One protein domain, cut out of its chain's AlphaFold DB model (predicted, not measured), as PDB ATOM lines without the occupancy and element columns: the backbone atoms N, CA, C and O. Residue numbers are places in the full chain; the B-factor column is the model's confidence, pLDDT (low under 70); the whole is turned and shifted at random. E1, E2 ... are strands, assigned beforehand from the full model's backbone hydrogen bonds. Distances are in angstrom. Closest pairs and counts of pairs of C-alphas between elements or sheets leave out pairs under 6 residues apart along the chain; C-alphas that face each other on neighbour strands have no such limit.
ATOM      1  N   TYR A   9     178.965 126.009  26.343       80.50
ATOM      2  CA  TYR A   9     177.827 125.512  27.131       80.50
ATOM      3  C   TYR A   9     177.546 124.035  26.857       80.50
ATOM      4  O   TYR A   9     177.572 123.592  25.708       80.50
ATOM      5  N   ARG A  10     177.250 123.266  27.910       80.31
ATOM      6  CA  ARG A  10     176.937 121.832  27.846       80.31
ATOM      7  C   ARG A  10     175.633 121.512  28.563       80.31
ATOM      8  O   ARG A  10     175.317 122.097  29.593       80.31
ATOM      9  N   LEU A  11     174.911 120.526  28.041       84.25
ATOM     10  CA  LEU A  11     173.793 119.887  28.732       84.25
ATOM     11  C   LEU A  11     174.333 118.772  29.629       84.25
ATOM     12  O   LEU A  11     175.113 117.934  29.178       84.25
ATOM     13  N   ALA A  12     173.913 118.754  30.889       74.19
ATOM     14  CA  ALA A  12     174.356 117.789  31.881       74.19
ATOM     15  C   ALA A  12     173.163 117.143  32.587       74.19
ATOM     16  O   ALA A  12     172.290 117.836  33.114       74.19
ATOM     17  N   ILE A  13     173.163 115.806  32.630       80.88
ATOM     18  CA  ILE A  13     172.232 115.003  33.426       80.88
ATOM     19  C   ILE A  13     173.040 114.070  34.320       80.88
ATOM     20  O   ILE A  13     173.953 113.389  33.859       80.88
ATOM     21  N   PHE A  14     172.706 114.035  35.605       77.31
ATOM     22  CA  PHE A  14     173.371 113.194  36.588       77.31
ATOM     23  C   PHE A  14     172.341 112.595  37.541       77.31
ATOM     24  O   PHE A  14     171.430 113.294  37.963       77.31
ATOM     25  N   ASN A  15     172.475 111.315  37.882       79.62
ATOM     26  CA  ASN A  15     171.699 110.655  38.931       79.62
ATOM     27  C   ASN A  15     172.593 109.610  39.597       79.62
ATOM     28  O   ASN A  15     172.839 108.548  39.033       79.62
ATOM     29  N   GLY A  16     173.101 109.924  40.781       68.50
ATOM     30  CA  GLY A  16     174.063 109.068  41.459       68.50
ATOM     31  C   GLY A  16     174.484 109.639  42.799       68.50
ATOM     32  O   GLY A  16     173.978 110.665  43.240       68.50
ATOM     33  N   VAL A  17     175.409 108.973  43.471       64.19
ATOM     34  CA  VAL A  17     175.931 109.438  44.754       64.19
ATOM     35  C   VAL A  17     177.169 110.281  44.479       64.19
ATOM     36  O   VAL A  17     178.131 109.800  43.886       64.19
ATOM     37  N   ARG A  18     177.133 111.559  44.857       61.66
ATOM     38  CA  ARG A  18     178.271 112.465  44.684       61.66
ATOM     39  C   ARG A  18     178.999 112.605  46.011       61.66
ATOM     40  O   ARG A  18     178.361 112.854  47.035       61.66
ATOM     41  N   THR A  19     180.318 112.464  45.975       55.91
ATOM     42  CA  THR A  19     181.181 112.688  47.133       55.91
ATOM     43  C   THR A  19     181.558 114.160  47.184       55.91
ATOM     44  O   THR A  19     182.294 114.665  46.335       55.91
ATOM     45  N   PHE A  20     181.021 114.878  48.159       51.66
ATOM     46  CA  PHE A  20     181.304 116.290  48.355       51.66
ATOM     47  C   PHE A  20     182.582 116.418  49.174       51.66
ATOM     48  O   PHE A  20     182.649 115.966  50.318       51.66
ATOM     49  N   ARG A  21     183.615 116.995  48.546       44.78
ATOM     50  CA  ARG A  21     184.952 117.207  49.128       44.78
ATOM     51  C   ARG A  21     185.576 115.952  49.756       44.78
ATOM     52  O   ARG A  21     186.323 116.056  50.712       44.78
ATOM     53  N   GLY A  22     185.268 114.770  49.223       48.16
ATOM     54  CA  GLY A  22     185.883 113.515  49.669       48.16
ATOM     55  C   GLY A  22     185.409 112.979  51.026       48.16
ATOM     56  O   GLY A  22     185.882 111.919  51.411       48.16
ATOM     57  N   VAL A  23     184.485 113.653  51.727       43.16
ATOM     58  CA  VAL A  23     184.103 113.272  53.107       43.16
ATOM     59  C   VAL A  23     182.655 112.795  53.223       43.16
ATOM     60  O   VAL A  23     182.375 111.879  53.985       43.16
ATOM     61  N   SER A  24     181.723 113.368  52.456       47.56
ATOM     62  CA  SER A  24     180.308 112.972  52.518       47.56
ATOM     63  C   SER A  24     179.788 112.537  51.158       47.56
ATOM     64  O   SER A  24     179.928 113.238  50.153       47.56
ATOM     65  N   THR A  25     179.179 111.361  51.116       52.31
ATOM     66  CA  THR A  25     178.490 110.835  49.943       52.31
ATOM     67  C   THR A  25     177.001 111.118  50.085       52.31
ATOM     68  O   THR A  25     176.413 110.971  51.152       52.31
ATOM     69  N   GLY A  26     176.351 111.574  49.019       58.22
ATOM     70  CA  GLY A  26     174.893 111.627  49.029       58.22
ATOM     71  C   GLY A  26     174.297 111.636  47.641       58.22
ATOM     72  O   GLY A  26     174.951 112.047  46.679       58.22
ATOM     73  N   GLY A  27     173.062 111.151  47.544       70.75
ATOM     74  CA  GLY A  27     172.346 111.044  46.283       70.75
ATOM     75  C   GLY A  27     172.085 112.423  45.687       70.75
ATOM     76  O   GLY A  27     171.528 113.301  46.340       70.75
ATOM     77  N   VAL A  28     172.498 112.626  44.445       78.00
ATOM     78  CA  VAL A  28     172.326 113.858  43.682       78.00
ATOM     79  C   VAL A  28     171.709 113.521  42.345       78.00
ATOM     80  O   VAL A  28     172.128 112.582  41.666       78.00
ATOM     81  N   LYS A  29     170.742 114.339  41.952       83.06
ATOM     82  CA  LYS A  29     170.114 114.302  40.645       83.06
ATOM     83  C   LYS A  29     170.191 115.691  40.025       83.06
ATOM     84  O   LYS A  29     169.756 116.639  40.649       83.06
ATOM     85  N   THR A  30     170.720 115.842  38.822       83.69
ATOM     86  CA  THR A  30     170.813 117.147  38.150       83.69
ATOM     87  C   THR A  30     170.387 116.999  36.706       83.69
ATOM     88  O   THR A  30     170.708 115.995  36.080       83.69
ATOM     89  N   CYS A  31     169.694 117.995  36.170       86.56
ATOM     90  CA  CYS A  31     169.420 118.116  34.747       86.56
ATOM     91  C   CYS A  31     169.463 119.591  34.353       86.56
ATOM     92  O   CYS A  31     168.611 120.365  34.790       86.56
ATOM     93  N   GLY A  32     170.425 119.992  33.523       85.12
ATOM     94  CA  GLY A  32     170.382 121.302  32.885       85.12
ATOM     95  C   GLY A  32     171.657 121.759  32.205       85.12
ATOM     96  O   GLY A  32     172.549 120.961  31.935       85.12
ATOM     97  N   ILE A  33     171.695 123.045  31.865       86.06
ATOM     98  CA  ILE A  33     172.764 123.656  31.077       86.06
ATOM     99  C   ILE A  33     173.802 124.261  32.010       86.06
ATOM    100  O   ILE A  33     173.468 124.980  32.953       86.06
ATOM    101  N   ILE A  34     175.063 123.978  31.716       80.44
ATOM    102  CA  ILE A  34     176.225 124.433  32.465       80.44
ATOM    103  C   ILE A  34     177.262 125.027  31.518       80.44
ATOM    104  O   ILE A  34     177.493 124.503  30.430       80.44
ATOM    105  N   SER A  35     177.894 126.118  31.927       74.62
ATOM    106  CA  SER A  35     178.995 126.720  31.186       74.62
ATOM    107  C   SER A  35     180.336 126.055  31.506       74.62
ATOM    108  O   SER A  35     180.614 125.740  32.666       74.62
ATOM    109  N   CYS A  36     181.194 125.932  30.499       71.88
ATOM    110  CA  CYS A  36     182.549 125.400  30.585       71.88
ATOM    111  C   CYS A  36     183.536 126.348  29.885       71.88
ATOM    112  O   CYS A  36     183.194 127.003  28.901       71.88
ATOM    113  N   ILE A  37     184.771 126.402  30.387       67.12
ATOM    114  CA  ILE A  37     185.851 127.240  29.829       67.12
ATOM    115  C   ILE A  37     186.602 126.583  28.662       67.12
ATOM    116  O   ILE A  37     187.342 127.254  27.953       67.12
ATOM    117  N   ASP A  38     186.409 125.281  28.467       66.69
ATOM    118  CA  ASP A  38     186.942 124.506  27.352       66.69
ATOM    119  C   ASP A  38     185.951 123.394  26.968       66.69
ATOM    120  O   ASP A  38     184.897 123.219  27.594       66.69
ATOM    121  N   ASP A  39     186.256 122.654  25.904       63.41
ATOM    122  CA  ASP A  39     185.412 121.566  25.420       63.41
ATOM    123  C   ASP A  39     185.530 120.283  26.267       63.41
ATOM    124  O   ASP A  39     184.871 119.290  25.963       63.41
ATOM    125  N   THR A  40     186.270 120.282  27.378       63.22
ATOM    126  CA  THR A  40     186.457 119.106  28.230       63.22
ATOM    127  C   THR A  40     185.574 119.151  29.484       63.22
ATOM    128  O   THR A  40     185.277 120.198  30.058       63.22
ATOM    129  N   LEU A  41     185.168 117.978  29.987       56.44
ATOM    130  CA  LEU A  41     184.405 117.859  31.245       56.44
ATOM    131  C   LEU A  41     185.196 118.327  32.483       56.44
ATOM    132  O   LEU A  41     184.596 118.595  33.521       56.44
ATOM    133  N   LYS A  42     186.529 118.449  32.378       56.69
ATOM    134  CA  LYS A  42     187.405 118.970  33.441       56.69
ATOM    135  C   LYS A  42     187.429 120.501  33.506       56.69
ATOM    136  O   LYS A  42     187.845 121.037  34.533       56.69
ATOM    137  N   GLY A  43     186.966 121.190  32.462       51.78
ATOM    138  CA  GLY A  43     186.760 122.638  32.469       51.78
ATOM    139  C   GLY A  43     185.565 123.080  33.329       51.78
ATOM    140  O   GLY A  43     185.417 124.266  33.615       51.78
ATOM    141  N   TYR A  44     184.712 122.152  33.777       53.78
ATOM    142  CA  TYR A  44     183.553 122.459  34.615       53.78
ATOM    143  C   TYR A  44     183.942 122.643  36.091       53.78
ATOM    144  O   TYR A  44     184.472 121.730  36.727       53.78
ATOM    145  N   GLY A  45     183.639 123.816  36.657       52.53
ATOM    146  CA  GLY A  45     183.794 124.101  38.089       52.53
ATOM    147  C   GLY A  45     185.162 124.631  38.536       52.53
ATOM    148  O   GLY A  45     185.378 124.760  39.740       52.53
ATOM    149  N   LYS A  46     186.081 124.966  37.614       51.75
ATOM    150  CA  LYS A  46     187.247 125.798  37.959       51.75
ATOM    151  C   LYS A  46     186.793 127.247  38.162       51.75
ATOM    152  O   LYS A  46     185.993 127.749  37.378       51.75
ATOM    153  N   SER A  47     187.263 127.881  39.239       46.84
ATOM    154  CA  SER A  47     186.858 129.233  39.636       46.84
ATOM    155  C   SER A  47     187.122 130.230  38.512       46.84
ATOM    156  O   SER A  47     188.261 130.365  38.062       46.84
ATOM    157  N   PHE A  48     186.078 130.934  38.083       53.41
ATOM    158  CA  PHE A  48     186.219 132.086  37.205       53.41
ATOM    159  C   PHE A  48     186.990 133.175  37.953       53.41
ATOM    160  O   PHE A  48     186.550 133.618  39.013       53.41
ATOM    161  N   ASP A  49     188.145 133.584  37.428       52.84
ATOM    162  CA  ASP A  49     188.807 134.789  37.922       52.84
ATOM    163  C   ASP A  49     188.003 135.996  37.430       52.84
ATOM    164  O   ASP A  49     187.913 136.255  36.226       52.84
ATOM    165  N   ILE A  50     187.383 136.705  38.373       49.12
ATOM    166  CA  ILE A  50     186.419 137.794  38.158       49.12
ATOM    167  C   ILE A  50     187.066 138.963  37.382       49.12
ATOM    168  O   ILE A  50     186.372 139.765  36.761       49.12
ATOM    169  N   ASN A  51     188.402 139.021  37.353       49.62
ATOM    170  CA  ASN A  51     189.172 140.045  36.647       49.62
ATOM    171  C   ASN A  51     189.497 139.694  35.185       49.62
ATOM    172  O   ASN A  51     190.000 140.539  34.440       49.62
ATOM    173  N   SER A  52     189.217 138.466  34.744       55.31
ATOM    174  CA  SER A  52     189.409 138.078  33.348       55.31
ATOM    175  C   SER A  52     188.233 138.583  32.500       55.31
ATOM    176  O   SER A  52     187.074 138.288  32.779       55.31
ATOM    177  N   LYS A  53     188.504 139.396  31.466       54.41
ATOM    178  CA  LYS A  53     187.477 139.883  30.525       54.41
ATOM    179  C   LYS A  53     186.909 138.698  29.739       54.41
ATOM    180  O   LYS A  53     187.410 138.442  28.661       54.41
ATOM    181  N   ILE A  54     185.920 137.964  30.246       61.41
ATOM    182  CA  ILE A  54     185.311 136.825  29.537       61.41
ATOM    183  C   ILE A  54     184.431 137.355  28.397       61.41
ATOM    184  O   ILE A  54     183.540 138.174  28.621       61.41
ATOM    185  N   VAL A  55     184.665 136.880  27.172       59.72
ATOM    186  CA  VAL A  55     183.824 137.211  26.013       59.72
ATOM    187  C   VAL A  55     182.715 136.165  25.895       59.72
ATOM    188  O   VAL A  55     182.969 134.960  25.886       59.72
ATOM    189  N   MET A  56     181.469 136.640  25.835       67.12
ATOM    190  CA  MET A  56     180.255 135.816  25.860       67.12
ATOM    191  C   MET A  56     179.488 135.979  24.546       67.12
ATOM    192  O   MET A  56     178.577 136.804  24.453       67.12
ATOM    193  N   PRO A  57     179.874 135.235  23.498       63.84
ATOM    194  CA  PRO A  57     179.317 135.430  22.163       63.84
ATOM    195  C   PRO A  57     177.896 134.863  22.010       63.84
ATOM    196  O   PRO A  57     177.225 135.148  21.021       63.84
ATOM    197  N   THR A  58     177.420 134.052  22.963       71.69
ATOM    198  CA  THR A  58     176.156 133.313  22.851       71.69
ATOM    199  C   THR A  58     175.050 133.957  23.680       71.69
ATOM    200  O   THR A  58     175.146 134.054  24.899       71.69
ATOM    201  N   THR A  59     173.964 134.348  23.011       83.75
ATOM    202  CA  THR A  59     172.730 134.815  23.658       83.75
ATOM    203  C   THR A  59     171.674 133.717  23.584       83.75
ATOM    204  O   THR A  59     171.250 133.340  22.491       83.75
ATOM    205  N   PHE A  60     171.224 133.212  24.731       81.19
ATOM    206  CA  PHE A  60     170.124 132.254  24.806       81.19
ATOM    207  C   PHE A  60     168.799 133.002  24.762       81.19
ATOM    208  O   PHE A  60     168.479 133.748  25.682       81.19
ATOM    209  N   GLN A  61     168.041 132.800  23.687       85.75
ATOM    210  CA  GLN A  61     166.740 133.444  23.486       85.75
ATOM    211  C   GLN A  61     165.684 132.886  24.449       85.75
ATOM    212  O   GLN A  61     164.968 133.640  25.100       85.75
ATOM    213  N   SER A  62     165.627 131.559  24.577       83.69
ATOM    214  CA  SER A  62     164.817 130.859  25.574       83.69
ATOM    215  C   SER A  62     165.435 129.504  25.906       83.69
ATOM    216  O   SER A  62     166.173 128.940  25.093       83.69
ATOM    217  N   ILE A  63     165.160 128.996  27.107       80.06
ATOM    218  CA  ILE A  63     165.567 127.657  27.545       80.06
ATOM    219  C   ILE A  63     164.412 127.043  28.332       80.06
ATOM    220  O   ILE A  63     163.962 127.637  29.308       80.06
ATOM    221  N   ASP A  64     163.984 125.841  27.940       86.88
ATOM    222  CA  ASP A  64     162.975 125.026  28.621       86.88
ATOM    223  C   ASP A  64     163.595 123.692  29.066       86.88
ATOM    224  O   ASP A  64     164.052 122.900  28.243       86.88
ATOM    225  N   ILE A  65     163.580 123.411  30.370       85.12
ATOM    226  CA  ILE A  65     164.084 122.164  30.960       85.12
ATOM    227  C   ILE A  65     162.957 121.505  31.738       85.12
ATOM    228  O   ILE A  65     162.365 122.122  32.615       85.12
ATOM    229  N   SER A  66     162.673 120.234  31.467       83.56
ATOM    230  CA  SER A  66     161.668 119.469  32.212       83.56
ATOM    231  C   SER A  66     162.206 118.117  32.649       83.56
ATOM    232  O   SER A  66     162.837 117.416  31.862       83.56
ATOM    233  N   THR A  67     161.905 117.725  33.883       77.56
ATOM    234  CA  THR A  67     162.278 116.428  34.463       77.56
ATOM    235  C   THR A  67     161.039 115.747  35.028       77.56
ATOM    236  O   THR A  67     160.171 116.419  35.575       77.56
ATOM    237  N   THR A  68     160.939 114.422  34.893       76.75
ATOM    238  CA  THR A  68     159.758 113.652  35.323       76.75
ATOM    239  C   THR A  68     160.192 112.388  36.060       76.75
ATOM    240  O   THR A  68     161.073 111.680  35.576       76.75
ATOM    241  N   HIS A  69     159.595 112.100  37.219       70.31
ATOM    242  CA  HIS A  69     159.939 110.933  38.039       70.31
ATOM    243  C   HIS A  69     158.722 110.340  38.776       70.31
ATOM    244  O   HIS A  69     157.750 111.038  39.059       70.31
ATOM    245  N   LYS A  70     158.758 109.025  39.050       63.38
ATOM    246  CA  LYS A  70     157.677 108.265  39.713       63.38
ATOM    247  C   LYS A  70     157.850 108.305  41.235       63.38
ATOM    248  O   LYS A  70     158.918 107.958  41.727       63.38
ATOM    249  N   THR A  71     156.805 108.663  41.979       57.69
ATOM    250  CA  THR A  71     156.889 108.956  43.425       57.69
ATOM    251  C   THR A  71     156.927 107.723  44.337       57.69
ATOM    252  O   THR A  71     157.186 107.875  45.519       57.69
ATOM    253  N   ASN A  72     156.702 106.504  43.824       52.03
ATOM    254  CA  ASN A  72     156.545 105.293  44.654       52.03
ATOM    255  C   ASN A  72     157.762 104.343  44.688       52.03
ATOM    256  O   ASN A  72     157.630 103.214  45.149       52.03
ATOM    257  N   THR A  73     158.943 104.752  44.214       51.78
ATOM    258  CA  THR A  73     160.169 103.931  44.318       51.78
ATOM    259  C   THR A  73     161.398 104.799  44.583       51.78
ATOM    260  O   THR A  73     161.708 105.648  43.754       51.78
ATOM    261  N   ASN A  74     162.108 104.557  45.694       51.09
ATOM    262  CA  ASN A  74     163.443 105.075  46.073       51.09
ATOM    263  C   ASN A  74     163.709 106.596  45.943       51.09
ATOM    264  O   ASN A  74     164.860 107.027  46.049       51.09
ATOM    265  N   ASP A  75     162.671 107.405  45.722       51.50
ATOM    266  CA  ASP A  75     162.721 108.872  45.676       51.50
ATOM    267  C   ASP A  75     161.998 109.544  46.849       51.50
ATOM    268  O   ASP A  75     161.959 110.773  46.916       51.50
ATOM    269  N   GLU A  76     161.467 108.760  47.793       55.16
ATOM    270  CA  GLU A  76     161.016 109.302  49.074       55.16
ATOM    271  C   GLU A  76     162.209 109.963  49.772       55.16
ATOM    272  O   GLU A  76     163.230 109.332  50.052       55.16
ATOM    273  N   GLY A  77     162.104 111.279  49.958       61.38
ATOM    274  CA  GLY A  77     163.188 112.111  50.468       61.38
ATOM    275  C   GLY A  77     164.103 112.715  49.398       61.38
ATOM    276  O   GLY A  77     165.233 113.060  49.731       61.38
ATOM    277  N   THR A  78     163.677 112.864  48.136       65.44
ATOM    278  CA  THR A  78     164.399 113.709  47.162       65.44
ATOM    279  C   THR A  78     163.785 115.101  47.044       65.44
ATOM    280  O   THR A  78     162.665 115.251  46.562       65.44
ATOM    281  N   PHE A  79     164.540 116.136  47.418       73.12
ATOM    282  CA  PHE A  79     164.121 117.533  47.277       73.12
ATOM    283  C   PHE A  79     164.714 118.159  46.012       73.12
ATOM    284  O   PHE A  79     165.939 118.201  45.878       73.12
ATOM    285  N   TYR A  80     163.861 118.638  45.099       79.12
ATOM    286  CA  TYR A  80     164.256 119.255  43.828       79.12
ATOM    287  C   TYR A  80     164.069 120.774  43.845       79.12
ATOM    288  O   TYR A  80     163.024 121.276  44.247       79.12
ATOM    289  N   MET A  81     165.069 121.499  43.352       79.38
ATOM    290  CA  MET A  81     165.122 122.956  43.321       79.38
ATOM    291  C   MET A  81     165.713 123.470  41.996       79.38
ATOM    292  O   MET A  81     166.549 122.791  41.385       79.38
ATOM    293  N   PRO A  82     165.316 124.667  41.541       84.44
ATOM    294  CA  PRO A  82     165.952 125.328  40.414       84.44
ATOM    295  C   PRO A  82     167.297 125.930  40.836       84.44
ATOM    296  O   PRO A  82     167.417 126.547  41.891       84.44
ATOM    297  N   VAL A  83     168.309 125.788  39.989       84.69
ATOM    298  CA  VAL A  83     169.643 126.360  40.169       84.69
ATOM    299  C   VAL A  83     169.944 127.226  38.962       84.69
ATOM    300  O   VAL A  83     170.083 126.732  37.840       84.69
ATOM    301  N   THR A  84     170.045 128.529  39.202       84.56
ATOM    302  CA  THR A  84     170.416 129.509  38.184       84.56
ATOM    303  C   THR A  84     171.593 130.321  38.657       84.56
ATOM    304  O   THR A  84     171.638 130.697  39.822       84.56
ATOM    305  N   PHE A  85     172.531 130.587  37.760       79.56
ATOM    306  CA  PHE A  85     173.649 131.476  38.023       79.56
ATOM    307  C   PHE A  85     173.988 132.268  36.773       79.56
ATOM    308  O   PHE A  85     174.011 131.723  35.665       79.56
ATOM    309  N   THR A  86     174.258 133.550  36.973       78.12
ATOM    310  CA  THR A  86     174.797 134.474  35.977       78.12
ATOM    311  C   THR A  86     176.283 134.699  36.188       78.12
ATOM    312  O   THR A  86     176.837 134.306  37.211       78.12
ATOM    313  N   THR A  87     176.953 135.346  35.239       69.38
ATOM    314  CA  THR A  87     178.405 135.587  35.313       69.38
ATOM    315  C   THR A  87     178.868 136.472  36.454       69.38
ATOM    316  O   THR A  87     180.006 136.341  36.888       69.38
ATOM    317  N   ASN A  88     177.999 137.312  37.008       67.19
ATOM    318  CA  ASN A  88     178.262 138.012  38.268       67.19
ATOM    319  C   ASN A  88     178.001 137.133  39.512       67.19
ATOM    320  O   ASN A  88     177.889 137.662  40.612       67.19
ATOM    321  N   MET A  89     177.889 135.810  39.343       66.19
ATOM    322  CA  MET A  89     177.680 134.810  40.398       66.19
ATOM    323  C   MET A  89     176.385 135.000  41.202       66.19
ATOM    324  O   MET A  89     176.243 134.458  42.297       66.19
ATOM    325  N   MET A  90     175.418 135.723  40.638       70.25
ATOM    326  CA  MET A  90     174.104 135.921  41.238       70.25
ATOM    327  C   MET A  90     173.083 134.932  40.659       70.25
ATOM    328  O   MET A  90     173.157 134.577  39.479       70.25
ATOM    329  N   PRO A  91     172.109 134.468  41.457       72.81
ATOM    330  CA  PRO A  91     170.988 133.714  40.924       72.81
ATOM    331  C   PRO A  91     170.052 134.619  40.123       72.81
ATOM    332  O   PRO A  91     170.012 135.840  40.301       72.81
ATOM    333  N   PHE A  92     169.276 134.024  39.221       77.44
ATOM    334  CA  PHE A  92     168.290 134.781  38.465       77.44
ATOM    335  C   PHE A  92     167.238 135.319  39.429       77.44
ATOM    336  O   PHE A  92     166.772 134.618  40.327       77.44
ATOM    337  N   GLN A  93     166.818 136.560  39.192       74.94
ATOM    338  CA  GLN A  93     165.663 137.106  39.891       74.94
ATOM    339  C   GLN A  93     164.425 136.238  39.591       74.94
ATOM    340  O   GLN A  93     164.231 135.882  38.424       74.94
ATOM    341  N   PRO A  94     163.574 135.921  40.588       66.75
ATOM    342  CA  PRO A  94     162.447 134.994  40.431       66.75
ATOM    343  C   PRO A  94     161.459 135.349  39.310       66.75
ATOM    344  O   PRO A  94     160.800 134.474  38.771       66.75
ATOM    345  N   LEU A  95     161.370 136.625  38.919       71.69
ATOM    346  CA  LEU A  95     160.513 137.092  37.818       71.69
ATOM    347  C   LEU A  95     161.059 136.746  36.420       71.69
ATOM    348  O   LEU A  95     160.335 136.844  35.433       71.69
ATOM    349  N   ASN A  96     162.336 136.370  36.320       74.19
ATOM    350  CA  ASN A  96     163.032 136.150  35.051       74.19
ATOM    351  C   ASN A  96     163.082 134.677  34.624       74.19
ATOM    352  O   ASN A  96     163.616 134.381  33.556       74.19
ATOM    353  N   PHE A  97     162.549 133.758  35.427       83.38
ATOM    354  CA  PHE A  97     162.358 132.363  35.045       83.38
ATOM    355  C   PHE A  97     161.153 131.775  35.781       83.38
ATOM    356  O   PHE A  97     160.835 132.188  36.889       83.38
ATOM    357  N   SER A  98     160.492 130.788  35.187       80.88
ATOM    358  CA  SER A  98     159.443 130.026  35.860       80.88
ATOM    359  C   SER A  98     159.980 128.669  36.301       80.88
ATOM    360  O   SER A  98     160.777 128.056  35.590       80.88
ATOM    361  N   PHE A  99     159.548 128.193  37.469       84.12
ATOM    362  CA  PHE A  99     159.783 126.828  37.933       84.12
ATOM    363  C   PHE A  99     158.470 126.242  38.438       84.12
ATOM    364  O   PHE A  99     157.958 126.634  39.481       84.12
ATOM    365  N   ASN A 100     157.909 125.323  37.660       82.00
ATOM    366  CA  ASN A 100     156.589 124.758  37.872       82.00
ATOM    367  C   ASN A 100     156.692 123.276  38.214       82.00
ATOM    368  O   ASN A 100     157.381 122.512  37.534       82.00
ATOM    369  N   ILE A 101     155.950 122.872  39.242       77.44
ATOM    370  CA  ILE A 101     155.884 121.492  39.715       77.44
ATOM    371  C   ILE A 101     154.472 120.976  39.463       77.44
ATOM    372  O   ILE A 101     153.494 121.601  39.871       77.44
ATOM    373  N   LYS A 102     154.355 119.837  38.781       78.44
ATOM    374  CA  LYS A 102     153.071 119.210  38.467       78.44
ATOM    375  C   LYS A 102     153.088 117.747  38.888       78.44
ATOM    376  O   LYS A 102     153.842 116.948  38.328       78.44
ATOM    377  N   ASN A 103     152.231 117.422  39.853       68.75
ATOM    378  CA  ASN A 103     152.078 116.088  40.423       68.75
ATOM    379  C   ASN A 103     150.745 115.494  39.966       68.75
ATOM    380  O   ASN A 103     149.687 115.995  40.337       68.75
ATOM    381  N   VAL A 104     150.785 114.447  39.142       65.94
ATOM    382  CA  VAL A 104     149.585 113.767  38.631       65.94
ATOM    383  C   VAL A 104     149.816 112.264  38.691       65.94
ATOM    384  O   VAL A 104     150.833 111.781  38.205       65.94
ATOM    385  N   ASN A 105     148.882 111.516  39.286       63.09
ATOM    386  CA  ASN A 105     148.890 110.047  39.321       63.09
ATOM    387  C   ASN A 105     150.244 109.429  39.728       63.09
ATOM    388  O   ASN A 105     150.763 108.552  39.041       63.09
ATOM    389  N   LYS A 106     150.820 109.887  40.853       62.50
ATOM    390  CA  LYS A 106     152.115 109.412  41.394       62.50
ATOM    391  C   LYS A 106     153.322 109.657  40.472       62.50
ATOM    392  O   LYS A 106     154.342 108.969  40.552       62.50
ATOM    393  N   ILE A 107     153.208 110.639  39.581       67.62
ATOM    394  CA  ILE A 107     154.301 111.140  38.752       67.62
ATOM    395  C   ILE A 107     154.467 112.629  39.042       67.62
ATOM    396  O   ILE A 107     153.528 113.412  38.887       67.62
ATOM    397  N   SER A 108     155.676 113.001  39.450       71.38
ATOM    398  CA  SER A 108     156.079 114.377  39.711       71.38
ATOM    399  C   SER A 108     156.939 114.877  38.563       71.38
ATOM    400  O   SER A 108     157.982 114.301  38.247       71.38
ATOM    401  N   SER A 109     156.497 115.955  37.926       79.25
ATOM    402  CA  SER A 109     157.246 116.639  36.872       79.25
ATOM    403  C   SER A 109     157.620 118.050  37.305       79.25
ATOM    404  O   SER A 109     156.791 118.781  37.839       79.25
ATOM    405  N   HIS A 110     158.878 118.417  37.085       83.19
ATOM    406  CA  HIS A 110     159.433 119.726  37.409       83.19
ATOM    407  C   HIS A 110     159.911 120.358  36.112       83.19
ATOM    408  O   HIS A 110     160.763 119.783  35.428       83.19
ATOM    409  N   LYS A 111     159.352 121.513  35.759       85.88
ATOM    410  CA  LYS A 111     159.677 122.238  34.536       85.88
ATOM    411  C   LYS A 111     160.168 123.637  34.867       85.88
ATOM    412  O   LYS A 111     159.542 124.342  35.646       85.88
ATOM    413  N   MET A 112     161.266 124.031  34.246       87.25
ATOM    414  CA  MET A 112     161.914 125.314  34.424       87.25
ATOM    415  C   MET A 112     162.126 125.994  33.080       87.25
ATOM    416  O   MET A 112     162.644 125.349  32.169       87.25
ATOM    417  N   ASN A 113     161.771 127.271  32.944       86.44
ATOM    418  CA  ASN A 113     162.067 127.999  31.714       86.44
ATOM    419  C   ASN A 113     162.297 129.494  31.882       86.44
ATOM    420  O   ASN A 113     161.884 130.092  32.869       86.44
ATOM    421  N   PHE A 114     162.942 130.093  30.887       83.06
ATOM    422  CA  PHE A 114     162.921 131.534  30.671       83.06
ATOM    423  C   PHE A 114     162.772 131.828  29.180       83.06
ATOM    424  O   PHE A 114     163.243 131.066  28.336       83.06
ATOM    425  N   THR A 115     162.117 132.941  28.858       66.00
ATOM    426  CA  THR A 115     161.776 133.326  27.478       66.00
ATOM    427  C   THR A 115     162.368 134.667  27.055       66.00
ATOM    428  O   THR A 115     162.222 135.068  25.903       66.00
ATOM    429  N   LYS A 116     163.032 135.379  27.975       74.44
ATOM    430  CA  LYS A 116     163.698 136.652  27.687       74.44
ATOM    431  C   LYS A 116     165.164 136.395  27.358       74.44
ATOM    432  O   LYS A 116     165.865 135.796  28.167       74.44
ATOM    433  N   ALA A 117     165.610 136.875  26.201       82.06
ATOM    434  CA  ALA A 117     166.950 136.625  25.687       82.06
ATOM    435  C   ALA A 117     168.044 137.145  26.624       82.06
ATOM    436  O   ALA A 117     167.997 138.309  27.029       82.06
ATOM    437  N   ARG A 118     169.029 136.305  26.962       78.44
ATOM    438  CA  ARG A 118     170.143 136.707  27.834       78.44
ATOM    439  C   ARG A 118     171.458 136.072  27.408       78.44
ATOM    440  O   ARG A 118     171.488 134.936  26.940       78.44
ATOM    441  N   ASN A 119     172.544 136.812  27.573       82.69
ATOM    442  CA  ASN A 119     173.890 136.394  27.187       82.69
ATOM    443  C   ASN A 119     174.818 136.171  28.383       82.69
ATOM    444  O   ASN A 119     175.964 135.832  28.162       82.69
ATOM    445  N   ASP A 120     174.329 136.336  29.613       79.88
ATOM    446  CA  ASP A 120     175.058 136.342  30.890       79.88
ATOM    447  C   ASP A 120     174.938 135.023  31.688       79.88
ATOM    448  O   ASP A 120     175.196 134.992  32.891       79.88
ATOM    449  N   LEU A 121     174.492 133.935  31.054       81.06
ATOM    450  CA  LEU A 121     174.181 132.668  31.723       81.06
ATOM    451  C   LEU A 121     175.459 131.897  32.111       81.06
ATOM    452  O   LEU A 121     176.331 131.708  31.280       81.06
ATOM    453  N   LEU A 122     175.551 131.378  33.342       80.06
ATOM    454  CA  LEU A 122     176.568 130.385  33.740       80.06
ATOM    455  C   LEU A 122     175.957 129.004  33.994       80.06
ATOM    456  O   LEU A 122     176.524 127.973  33.637       80.06
ATOM    457  N   THR A 123     174.801 128.934  34.647       84.00
ATOM    458  CA  THR A 123     174.119 127.659  34.913       84.00
ATOM    459  C   THR A 123     172.616 127.867  34.951       84.00
ATOM    460  O   THR A 123     172.148 128.830  35.550       84.00
ATOM    461  N   PHE A 124     171.864 126.975  34.310       88.25
ATOM    462  CA  PHE A 124     170.404 126.919  34.365       88.25
ATOM    463  C   PHE A 124     169.982 125.450  34.436       88.25
ATOM    464  O   PHE A 124     170.027 124.740  33.430       88.25
ATOM    465  N   ALA A 125     169.655 124.960  35.632       88.62
ATOM    466  CA  ALA A 125     169.442 123.537  35.875       88.62
ATOM    467  C   ALA A 125     168.424 123.246  36.980       88.62
ATOM    468  O   ALA A 125     168.193 124.060  37.864       88.62
ATOM    469  N   ILE A 126     167.857 122.042  36.956       87.19
ATOM    470  CA  ILE A 126     167.055 121.479  38.044       87.19
ATOM    471  C   ILE A 126     167.955 120.527  38.829       87.19
ATOM    472  O   ILE A 126     168.497 119.574  38.265       87.19
ATOM    473  N   TYR A 127     168.123 120.793  40.120       85.31
ATOM    474  CA  TYR A 127     168.988 120.045  41.024       85.31
ATOM    475  C   TYR A 127     168.169 119.376  42.127       85.31
ATOM    476  O   TYR A 127     167.298 119.994  42.720       85.31
ATOM    477  N   GLY A 128     168.461 118.117  42.418       81.50
ATOM    478  CA  GLY A 128     167.755 117.265  43.360       81.50
ATOM    479  C   GLY A 128     168.710 116.604  44.340       81.50
ATOM    480  O   GLY A 128     169.719 116.020  43.936       81.50
ATOM    481  N   ARG A 129     168.383 116.654  45.629       76.56
ATOM    482  CA  ARG A 129     169.137 115.991  46.700       76.56
ATOM    483  C   ARG A 129     168.305 114.854  47.277       76.56
ATOM    484  O   ARG A 129     167.245 115.122  47.823       76.56
ATOM    485  N   ASN A 130     168.781 113.614  47.145       70.25
ATOM    486  CA  ASN A 130     168.124 112.414  47.673       70.25
ATOM    487  C   ASN A 130     168.767 112.021  49.008       70.25
ATOM    488  O   ASN A 130     169.946 111.655  49.050       70.25
ATOM    489  N   PHE A 131     167.982 112.114  50.079       60.81
ATOM    490  CA  PHE A 131     168.418 111.876  51.455       60.81
ATOM    491  C   PHE A 131     168.311 110.400  51.890       60.81
ATOM    492  O   PHE A 131     168.905 110.032  52.897       60.81
TER     493      PHE A 131
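AT A GLANCE: This is residues 9 to 131 of the 1221 residues of an uncharacterized protein of Trichomalopsis sarcophagae (UniProt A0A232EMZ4). Two antiparallel sheets lie face to face as a sandwich, a larger one of E1, E2, E7 and E4 and a smaller one of E3, E6 and E5, with E1 reaching past the smaller sheet so that the larger is only partly covered. The hairpin of E1 and E2 bends sharply on its way to its tip, and a long loop, residues 37 to 62, winds round from E2 to E3. The printed part has 123 residues with seven named strands, E1 to E7 along the chain, and no named helix; the class is all strand. The whole is compact, with a radius of gyration of the C-alphas of 15.7 A and spans of 48 by 37 by 23 A.

IN THESE COORDINATES: In the larger sheet, E1 is residues 9 to 20, 23.4 A long from C-alpha 9 at (177.827, 125.512, 27.131). E2 is residues 24 to 36, 25.3 A; E7 is residues 121 to 130, 26.5 A, ending at C-alpha 130 at (168.124, 112.414, 47.673); E4 is residues 78 to 86, 25.8 A. In the smaller sheet, E3 is residues 63 to 70, 24.2 A, from C-alpha 63 at (165.567, 127.657, 27.545); E6 is residues 107 to 114, 23.6 A; E5 is residues 98 to 104, 19.2 A.

HOW THE PARTS SIT: The larger sheet runs E1, E2, E7, E4 and is twisted. E1 and E2 form a hairpin, with N 14 and O 30 at 2.8 A; E1 bends by 103 degrees at residue 17 and E2 by 98 degrees at residue 32. E2 and E7 are antiparallel at 158 degrees, with N 31 and O 126 at 2.9 A. E7 and E4 are antiparallel at 167 degrees, with N 83 and O 125 at 2.7 A. In the sandwich, two sheets face to face, the best planes are 5 degrees apart, and the strands of the one stand at 29 degrees to those of the other. The closest C-alphas of E2 and E3 are those of Gly 32 and Ile 65, 6.6 A apart; those of E4 and E5 are Pro 82 and Phe 99, 6.8 A. E1 is apart from E3, E5 and E6. In the smaller sheet, E3 and E6 are antiparallel, with N 67 and O 110 at 2.8 A, and E5 and E6 form a hairpin, with N 102 and O 109 at 2.8 A.

THE WHOLE: The C-alphas farthest apart are those of Asn 51 and Asn 105, 50.3 A. The printed part has no cut. The links E2 to E3 and E4 to E5 are long. The mean pLDDT of the printed part is 70.9, and 52 residues are under 70, among them residues 16 to 26 and 37 to 57.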